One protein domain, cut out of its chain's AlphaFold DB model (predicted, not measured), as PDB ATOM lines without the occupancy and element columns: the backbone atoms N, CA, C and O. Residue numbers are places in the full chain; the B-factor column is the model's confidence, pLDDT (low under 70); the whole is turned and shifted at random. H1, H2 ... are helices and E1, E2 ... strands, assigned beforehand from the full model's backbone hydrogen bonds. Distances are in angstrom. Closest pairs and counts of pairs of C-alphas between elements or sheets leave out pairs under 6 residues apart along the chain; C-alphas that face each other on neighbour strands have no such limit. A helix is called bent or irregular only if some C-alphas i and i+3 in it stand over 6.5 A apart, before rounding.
ATOM      1  N   TYR A   7      76.184  91.499 125.835       90.62
ATOM      2  CA  TYR A   7      76.825  92.775 125.543       90.62
ATOM      3  C   TYR A   7      78.026  93.052 126.461       90.62
ATOM      4  O   TYR A   7      79.075  93.492 125.991       90.62
ATOM      5  N   GLN A   8      77.937  92.710 127.752       93.06
ATOM      6  CA  GLN A   8      79.073  92.811 128.672       93.06
ATOM      7  C   GLN A   8      80.257  91.969 128.180       93.06
ATOM      8  O   GLN A   8      81.404  92.426 128.174       93.06
ATOM      9  N   ASN A   9      79.985  90.734 127.757       93.75
ATOM     10  CA  ASN A   9      81.004  89.831 127.236       93.75
ATOM     11  C   ASN A   9      81.604  90.339 125.919       93.75
ATOM     12  O   ASN A   9      82.821  90.260 125.741       93.75
ATOM     13  N   LEU A  10      80.779  90.895 125.028       94.38
ATOM     14  CA  LEU A  10      81.230  91.533 123.793       94.38
ATOM     15  C   LEU A  10      82.174  92.702 124.093       94.38
ATOM     16  O   LEU A  10      83.311  92.701 123.622       94.38
ATOM     17  N   LEU A  11      81.754  93.654 124.931       95.62
ATOM     18  CA  LEU A  11      82.553  94.840 125.233       95.62
ATOM     19  C   LEU A  11      83.878  94.476 125.919       95.62
ATOM     20  O   LEU A  11      84.925  95.019 125.564       95.62
ATOM     21  N   LYS A  12      83.881  93.496 126.836       95.94
ATOM     22  CA  LYS A  12      85.114  92.974 127.457       95.94
ATOM     23  C   LYS A  12      86.069  92.351 126.432       95.94
ATOM     24  O   LYS A  12      87.280  92.559 126.528       95.94
ATOM     25  N   ARG A  13      85.550  91.601 125.451       96.31
ATOM     26  CA  ARG A  13      86.356  91.020 124.361       96.31
ATOM     27  C   ARG A  13      86.944  92.105 123.462       96.31
ATOM     28  O   ARG A  13      88.130  92.037 123.154       96.31
ATOM     29  N   LEU A  14      86.156  93.122 123.114       96.88
ATOM     30  CA  LEU A  14      86.617  94.265 122.323       96.88
ATOM     31  C   LEU A  14      87.689  95.078 123.058       96.88
ATOM     32  O   LEU A  14      88.697  95.434 122.452       96.88
ATOM     33  N   CYS A  15      87.536  95.299 124.369       96.75
ATOM     34  CA  CYS A  15      88.574  95.929 125.191       96.75
ATOM     35  C   CYS A  15      89.882  95.133 125.127       96.75
ATOM     36  O   CYS A  15      90.926  95.695 124.801       96.75
ATOM     37  N   LYS A  16      89.817  93.811 125.350       97.06
ATOM     38  CA  LYS A  16      90.994  92.932 125.284       97.06
ATOM     39  C   LYS A  16      91.670  92.982 123.908       97.06
ATOM     40  O   LYS A  16      92.891  93.056 123.851       97.06
ATOM     41  N   ALA A  17      90.894  92.984 122.821       96.81
ATOM     42  CA  ALA A  17      91.412  93.095 121.454       96.81
ATOM     43  C   ALA A  17      92.111  94.441 121.172       96.81
ATOM     44  O   ALA A  17      92.979  94.510 120.312       96.81
ATOM     45  N   ASN A  18      91.768  95.492 121.922       95.19
ATOM     46  CA  ASN A  18      92.356  96.829 121.814       95.19
ATOM     47  C   ASN A  18      93.447  97.106 122.868       95.19
ATOM     48  O   ASN A  18      93.820  98.261 123.065       95.19
ATOM     49  N   ASN A  19      93.959  96.068 123.544       95.94
ATOM     50  CA  ASN A  19      94.934  96.171 124.642       95.94
ATOM     51  C   ASN A  19      94.445  96.991 125.853       95.94
ATOM     52  O   ASN A  19      95.248  97.507 126.625       95.94
ATOM     53  N   ILE A  20      93.128  97.077 126.053       95.81
ATOM     54  CA  ILE A  20      92.501  97.742 127.199       95.81
ATOM     55  C   ILE A  20      92.122  96.682 128.235       95.81
ATOM     56  O   ILE A  20      91.581  95.623 127.900       95.81
ATOM     57  N   SER A  21      92.359  96.969 129.518       94.19
ATOM     58  CA  SER A  21      91.971  96.055 130.597       94.19
ATOM     59  C   SER A  21      90.461  95.759 130.555       94.19
ATOM     60  O   SER A  21      89.655  96.683 130.689       94.19
ATOM     61  N   PRO A  22      90.030  94.483 130.475       93.12
ATOM     62  CA  PRO A  22      88.609  94.123 130.454       93.12
ATOM     63  C   PRO A  22      87.906  94.385 131.798       93.12
ATOM     64  O   PRO A  22      86.698  94.204 131.909       93.12
ATOM     65  N   ARG A  23      88.659  94.788 132.832       92.69
ATOM     66  CA  ARG A  23      88.135  95.222 134.137       92.69
ATOM     67  C   ARG A  23      87.859  96.729 134.200       92.69
ATOM     68  O   ARG A  23      87.332  97.188 135.211       92.69
ATOM     69  N   LYS A  24      88.254  97.492 133.171       93.12
ATOM     70  CA  LYS A  24      88.049  98.943 133.098       93.12
ATOM     71  C   LYS A  24      86.564  99.313 132.965       93.12
ATOM     72  O   LYS A  24      86.124 100.107 133.793       93.12
ATOM     73  N   PRO A  25      85.781  98.737 132.027       95.00
ATOM     74  CA  PRO A  25      84.334  98.911 132.044       95.00
ATOM     75  C   PRO A  25      83.715  98.071 133.169       95.00
ATOM     76  O   PRO A  25      83.915  96.852 133.242       95.00
ATOM     77  N   ARG A  26      82.950  98.718 134.046       94.38
ATOM     78  CA  ARG A  26      82.086  98.059 135.036       94.38
ATOM     79  C   ARG A  26      80.634  98.253 134.634       94.38
ATOM     80  O   ARG A  26      80.309  99.217 133.957       94.38
ATOM     81  N   PHE A  27      79.789  97.311 135.018       94.06
ATOM     82  CA  PHE A  27      78.420  97.224 134.534       94.06
ATOM     83  C   PHE A  27      77.491  97.169 135.729       94.06
ATOM     84  O   PHE A  27      77.784  96.470 136.699       94.06
ATOM     85  N   GLU A  28      76.398  97.896 135.621       92.88
ATOM     86  CA  GLU A  28      75.323  97.938 136.592       92.88
ATOM     87  C   GLU A  28      74.009  97.925 135.816       92.88
ATOM     88  O   GLU A  28      73.866  98.648 134.831       92.88
ATOM     89  N   SER A  29      73.082  97.066 136.225       90.50
ATOM     90  CA  SER A  29      71.756  96.970 135.618       90.50
ATOM     91  C   SER A  29      70.748  97.525 136.614       90.50
ATOM     92  O   SER A  29      70.652  97.006 137.727       90.50
ATOM     93  N   ILE A  30      70.031  98.577 136.223       89.31
ATOM     94  CA  ILE A  30      68.972  99.208 137.018       89.31
ATOM     95  C   ILE A  30      67.734  99.269 136.133       89.31
ATOM     96  O   ILE A  30      67.763  99.912 135.082       89.31
ATOM     97  N   ASP A  31      66.672  98.581 136.548       89.38
ATOM     98  CA  ASP A  31      65.457  98.389 135.755       89.38
ATOM     99  C   ASP A  31      65.796  97.910 134.326       89.38
ATOM    100  O   ASP A  31      66.480  96.899 134.153       89.38
ATOM    101  N   ASP A  32      65.373  98.661 133.309       87.62
ATOM    102  CA  ASP A  32      65.604  98.367 131.890       87.62
ATOM    103  C   ASP A  32      66.849  99.077 131.314       87.62
ATOM    104  O   ASP A  32      67.033  99.147 130.094       87.62
ATOM    105  N   ILE A  33      67.713  99.637 132.170       88.81
ATOM    106  CA  ILE A  33      68.895 100.412 131.777       88.81
ATOM    107  C   ILE A  33      70.172  99.687 132.209       88.81
ATOM    108  O   ILE A  33      70.331  99.265 133.354       88.81
ATOM    109  N   VAL A  34      71.134  99.601 131.287       90.81
ATOM    110  CA  VAL A  34      72.502  99.158 131.584       90.81
ATOM    111  C   VAL A  34      73.410 100.376 131.670       90.81
ATOM    112  O   VAL A  34      73.616 101.086 130.685       90.81
ATOM    113  N   ILE A  35      73.994 100.591 132.842       92.94
ATOM    114  CA  ILE A  35      74.980 101.635 133.100       92.94
ATOM    115  C   ILE A  35      76.376 101.031 132.952       92.94
ATOM    116  O   ILE A  35      76.705 100.001 133.548       92.94
ATOM    117  N   ILE A  36      77.215 101.679 132.141       94.56
ATOM    118  CA  ILE A  36      78.603 101.274 131.914       94.56
ATOM    119  C   ILE A  36      79.516 102.331 132.519       94.56
ATOM    120  O   ILE A  36      79.698 103.416 131.973       94.56
ATOM    121  N   HIS A  37      80.122 101.988 133.647       94.31
ATOM    122  CA  HIS A  37      81.062 102.844 134.353       94.31
ATOM    123  C   HIS A  37      82.461 102.684 133.759       94.31
ATOM    124  O   HIS A  37      83.024 101.585 133.763       94.31
ATOM    125  N   VAL A  38      83.052 103.784 133.297       93.69
ATOM    126  CA  VAL A  38      84.424 103.826 132.777       93.69
ATOM    127  C   VAL A  38      85.216 104.841 133.592       93.69
ATOM    128  O   VAL A  38      84.974 106.042 133.514       93.69
ATOM    129  N   LYS A  39      86.160 104.360 134.410       91.06
ATOM    130  CA  LYS A  39      86.965 105.243 135.262       91.06
ATOM    131  C   LYS A  39      88.012 105.979 134.426       91.06
ATOM    132  O   LYS A  39      88.943 105.344 133.924       91.06
ATOM    133  N   ASN A  40      87.879 107.302 134.370       89.88
ATOM    134  CA  ASN A  40      88.894 108.190 133.821       89.88
ATOM    135  C   ASN A  40      90.125 108.241 134.740       89.88
ATOM    136  O   ASN A  40      89.987 108.310 135.964       89.88
ATOM    137  N   GLN A  41      91.322 108.192 134.161       89.38
ATOM    138  CA  GLN A  41      92.582 108.272 134.913       89.38
ATOM    139  C   GLN A  41      93.218 109.666 134.907       89.38
ATOM    140  O   GLN A  41      94.117 109.921 135.707       89.38
ATOM    141  N   LEU A  42      92.764 110.561 134.029       87.94
ATOM    142  CA  LEU A  42      93.269 111.928 133.955       87.94
ATOM    143  C   LEU A  42      92.457 112.862 134.858       87.94
ATOM    144  O   LEU A  42      91.248 112.697 135.013       87.94
ATOM    145  N   LYS A  43      93.133 113.856 135.448       83.44
ATOM    146  CA  LYS A  43      92.466 114.953 136.172       83.44
ATOM    147  C   LYS A  43      91.728 115.891 135.220       83.44
ATOM    148  O   LYS A  43      90.651 116.368 135.549       83.44
ATOM    149  N   GLU A  44      92.309 116.122 134.047       83.81
ATOM    150  CA  GLU A  44      91.761 116.976 132.999       83.81
ATOM    151  C   GLU A  44      91.658 116.185 131.695       83.81
ATOM    152  O   GLU A  44      92.566 115.433 131.331       83.81
ATOM    153  N   GLY A  45      90.537 116.347 130.992       85.56
ATOM    154  CA  GLY A  45      90.254 115.605 129.766       85.56
ATOM    155  C   GLY A  45      89.900 114.136 130.008       85.56
ATOM    156  O   GLY A  45      89.539 113.729 131.111       85.56
ATOM    157  N   VAL A  46      89.973 113.338 128.944       88.94
ATOM    158  CA  VAL A  46      89.589 111.920 128.936       88.94
ATOM    159  C   VAL A  46      90.798 111.091 128.537       88.94
ATOM    160  O   VAL A  46      91.422 111.360 127.512       88.94
ATOM    161  N   ASP A  47      91.136 110.079 129.334       92.75
ATOM    162  CA  ASP A  47      92.229 109.178 128.989       92.75
ATOM    163  C   ASP A  47      91.918 108.367 127.717       92.75
ATOM    164  O   ASP A  47      90.764 108.050 127.415       92.75
ATOM    165  N   LEU A  48      92.964 108.021 126.964       94.06
ATOM    166  CA  LEU A  48      92.832 107.391 125.649       94.06
ATOM    167  C   LEU A  48      92.042 106.075 125.690       94.06
ATOM    168  O   LEU A  48      91.268 105.787 124.779       94.06
ATOM    169  N   ASP A  49      92.222 105.275 126.736       95.38
ATOM    170  CA  ASP A  49      91.507 104.011 126.894       95.38
ATOM    171  C   ASP A  49      90.014 104.253 127.144       95.38
ATOM    172  O   ASP A  49      89.175 103.556 126.578       95.38
ATOM    173  N   SER A  50      89.670 105.252 127.956       94.00
ATOM    174  CA  SER A  50      88.283 105.660 128.194       94.00
ATOM    175  C   SER A  50      87.627 106.160 126.905       94.00
ATOM    176  O   SER A  50      86.516 105.739 126.581       94.00
ATOM    177  N   PHE A  51      88.341 106.962 126.109       93.75
ATOM    178  CA  PHE A  51      87.876 107.402 124.792       93.75
ATOM    179  C   PHE A  51      87.658 106.225 123.825       93.75
ATOM    180  O   PHE A  51      86.615 106.130 123.177       93.75
ATOM    181  N   LYS A  52      88.598 105.274 123.768       96.06
ATOM    182  CA  LYS A  52      88.461 104.061 122.946       96.06
ATOM    183  C   LYS A  52      87.266 103.209 123.370       96.06
ATOM    184  O   LYS A  52      86.553 102.715 122.503       96.06
ATOM    185  N   ILE A  53      87.018 103.047 124.673       96.00
ATOM    186  CA  ILE A  53      85.844 102.309 125.170       96.00
ATOM    187  C   ILE A  53      84.550 102.989 124.714       96.00
ATOM    188  O   ILE A  53      83.660 102.303 124.215       96.00
ATOM    189  N   LEU A  54      84.453 104.318 124.834       94.06
ATOM    190  CA  LEU A  54      83.290 105.074 124.354       94.06
ATOM    191  C   LEU A  54      83.071 104.873 122.851       94.06
ATOM    192  O   LEU A  54      81.947 104.609 122.427       94.06
ATOM    193  N   ASN A  55      84.143 104.899 122.056       95.31
ATOM    194  CA  ASN A  55      84.063 104.626 120.624       95.31
ATOM    195  C   ASN A  55      83.590 103.189 120.321       95.31
ATOM    196  O   ASN A  55      82.746 102.996 119.450       95.31
ATOM    197  N   LEU A  56      84.075 102.180 121.056       96.12
ATOM    198  CA  LEU A  56      83.621 100.789 120.901       96.12
ATOM    199  C   LEU A  56      82.135 100.627 121.239       96.12
ATOM    200  O   LEU A  56      81.419  99.909 120.541       96.12
ATOM    201  N   ILE A  57      81.664 101.296 122.295       94.94
ATOM    202  CA  ILE A  57      80.241 101.313 122.646       94.94
ATOM    203  C   ILE A  57      79.455 101.938 121.499       94.94
ATOM    204  O   ILE A  57      78.568 101.289 120.957       94.94
ATOM    205  N   TYR A  58      79.833 103.138 121.057       94.19
ATOM    206  CA  TYR A  58      79.161 103.837 119.961       94.19
ATOM    207  C   TYR A  58      79.057 102.965 118.698       94.19
ATOM    208  O   TYR A  58      77.968 102.773 118.161       94.19
ATOM    209  N   GLN A  59      80.160 102.343 118.275       94.31
ATOM    210  CA  GLN A  59      80.205 101.474 117.093       94.31
ATOM    211  C   GLN A  59      79.351 100.203 117.207       94.31
ATOM    212  O   GLN A  59      78.980  99.635 116.183       94.31
ATOM    213  N   THR A  60      79.049  99.739 118.420       94.06
ATOM    214  CA  THR A  60      78.290  98.496 118.639       94.06
ATOM    215  C   THR A  60      76.816  98.739 118.946       94.06
ATOM    216  O   THR A  60      75.991  97.919 118.559       94.06
ATOM    217  N   VAL A  61      76.462  99.855 119.593       92.25
ATOM    218  CA  VAL A  61      75.074 100.165 119.992       92.25
ATOM    219  C   VAL A  61      74.313 100.973 118.947       92.25
ATOM    220  O   VAL A  61      73.122 100.738 118.748       92.25
ATOM    221  N   VAL A  62      74.987 101.889 118.239       89.00
ATOM    222  CA  VAL A  62      74.340 102.767 117.249       89.00
ATOM    223  C   VAL A  62      73.740 101.976 116.085       89.00
ATOM    224  O   VAL A  62      72.573 102.214 115.773       89.00
ATOM    225  N   PRO A  63      74.434 100.986 115.482       93.06
ATOM    226  CA  PRO A  63      73.840 100.177 114.414       93.06
ATOM    227  C   PRO A  63      72.628  99.348 114.859       93.06
ATOM    228  O   PRO A  63      71.839  98.923 114.022       93.06
ATOM    229  N   LEU A  64      72.474  99.115 116.166       91.19
ATOM    230  CA  LEU A  64      71.366  98.353 116.745       91.19
ATOM    231  C   LEU A  64      70.155  99.233 117.100       91.19
ATOM    232  O   LEU A  64      69.167  98.719 117.615       91.19
ATOM    233  N   GLY A  65      70.228 100.553 116.877       91.25
ATOM    234  CA  GLY A  65      69.167 101.491 117.257       91.25
ATOM    235  C   GLY A  65      68.983 101.638 118.773       91.25
ATOM    236  O   GLY A  65      67.960 102.151 119.228       91.25
TER     237      GLY A  65
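What this domain is: This is residues 7 to 65 of the 76 residues of an uncharacterized protein of Bacillus sp. AFS096315 (UniProt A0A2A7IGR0). A two-stranded hairpin, E1 and E2, forms a small wall with two helices over one face, and its other face is bare. H1 comes nearest to E1 and the longer H2 to E2, and the helices meet at a steep angle. The printed part has 59 residues, with two named helices and two named strands in the order H1, E1, E2, H2; the sheet is antiparallel and the class is mixed, helices and strands. The whole is compact, with a radius of gyration of the C-alphas of 11.6 A and spans of 32 by 24 by 20 A.

How they stand to each other: E1, residues 25 to 30, and E2, residues 33 to 38, are a hairpin of antiparallel strands at 155 degrees. N 28 and O 35 are 3.0 A apart and N 35 and O 28 2.8 A, both within hydrogen-bond range. H2, residues 48 to 64, comes closest to E2 at the C-alphas of Ser 50 and Val 38, 6.3 A apart. With residues 53 to 57 alone it touches H1, residues 7 to 17; the closest C-alphas are those of Ile 53 and Cys 15, 6.9 A apart. Their lines stand at a steep tilt of 46 degrees, opposite ways. The closest C-alphas of H1 and E1 are those of Gln 8 and Phe 27, 7.4 A apart. H1 and E2 are apart. Every O i to N i+4 pair is within hydrogen-bond range in H1, and 11 of 13 are in H2.

Where its parts are: E1 measures 16.1 A from first to last C-alpha, and E2 15.9 A. H1 begins at C-alpha 7, (76.825, 92.775, 125.543), and measures 15.2 A. H2 measures 24.9 A and ends at C-alpha 64, (71.366, 98.353, 116.745). It is neither bent nor irregular, but only just: C-alphas 60 and 63 are 6.4 A apart.

The domain as a whole: The C-alphas farthest apart are those of Lys 43 and Leu 64, at 33.1 A. The printed part has no cut and no long link. Its mean pLDDT is 92.8, and no printed residue is under 70.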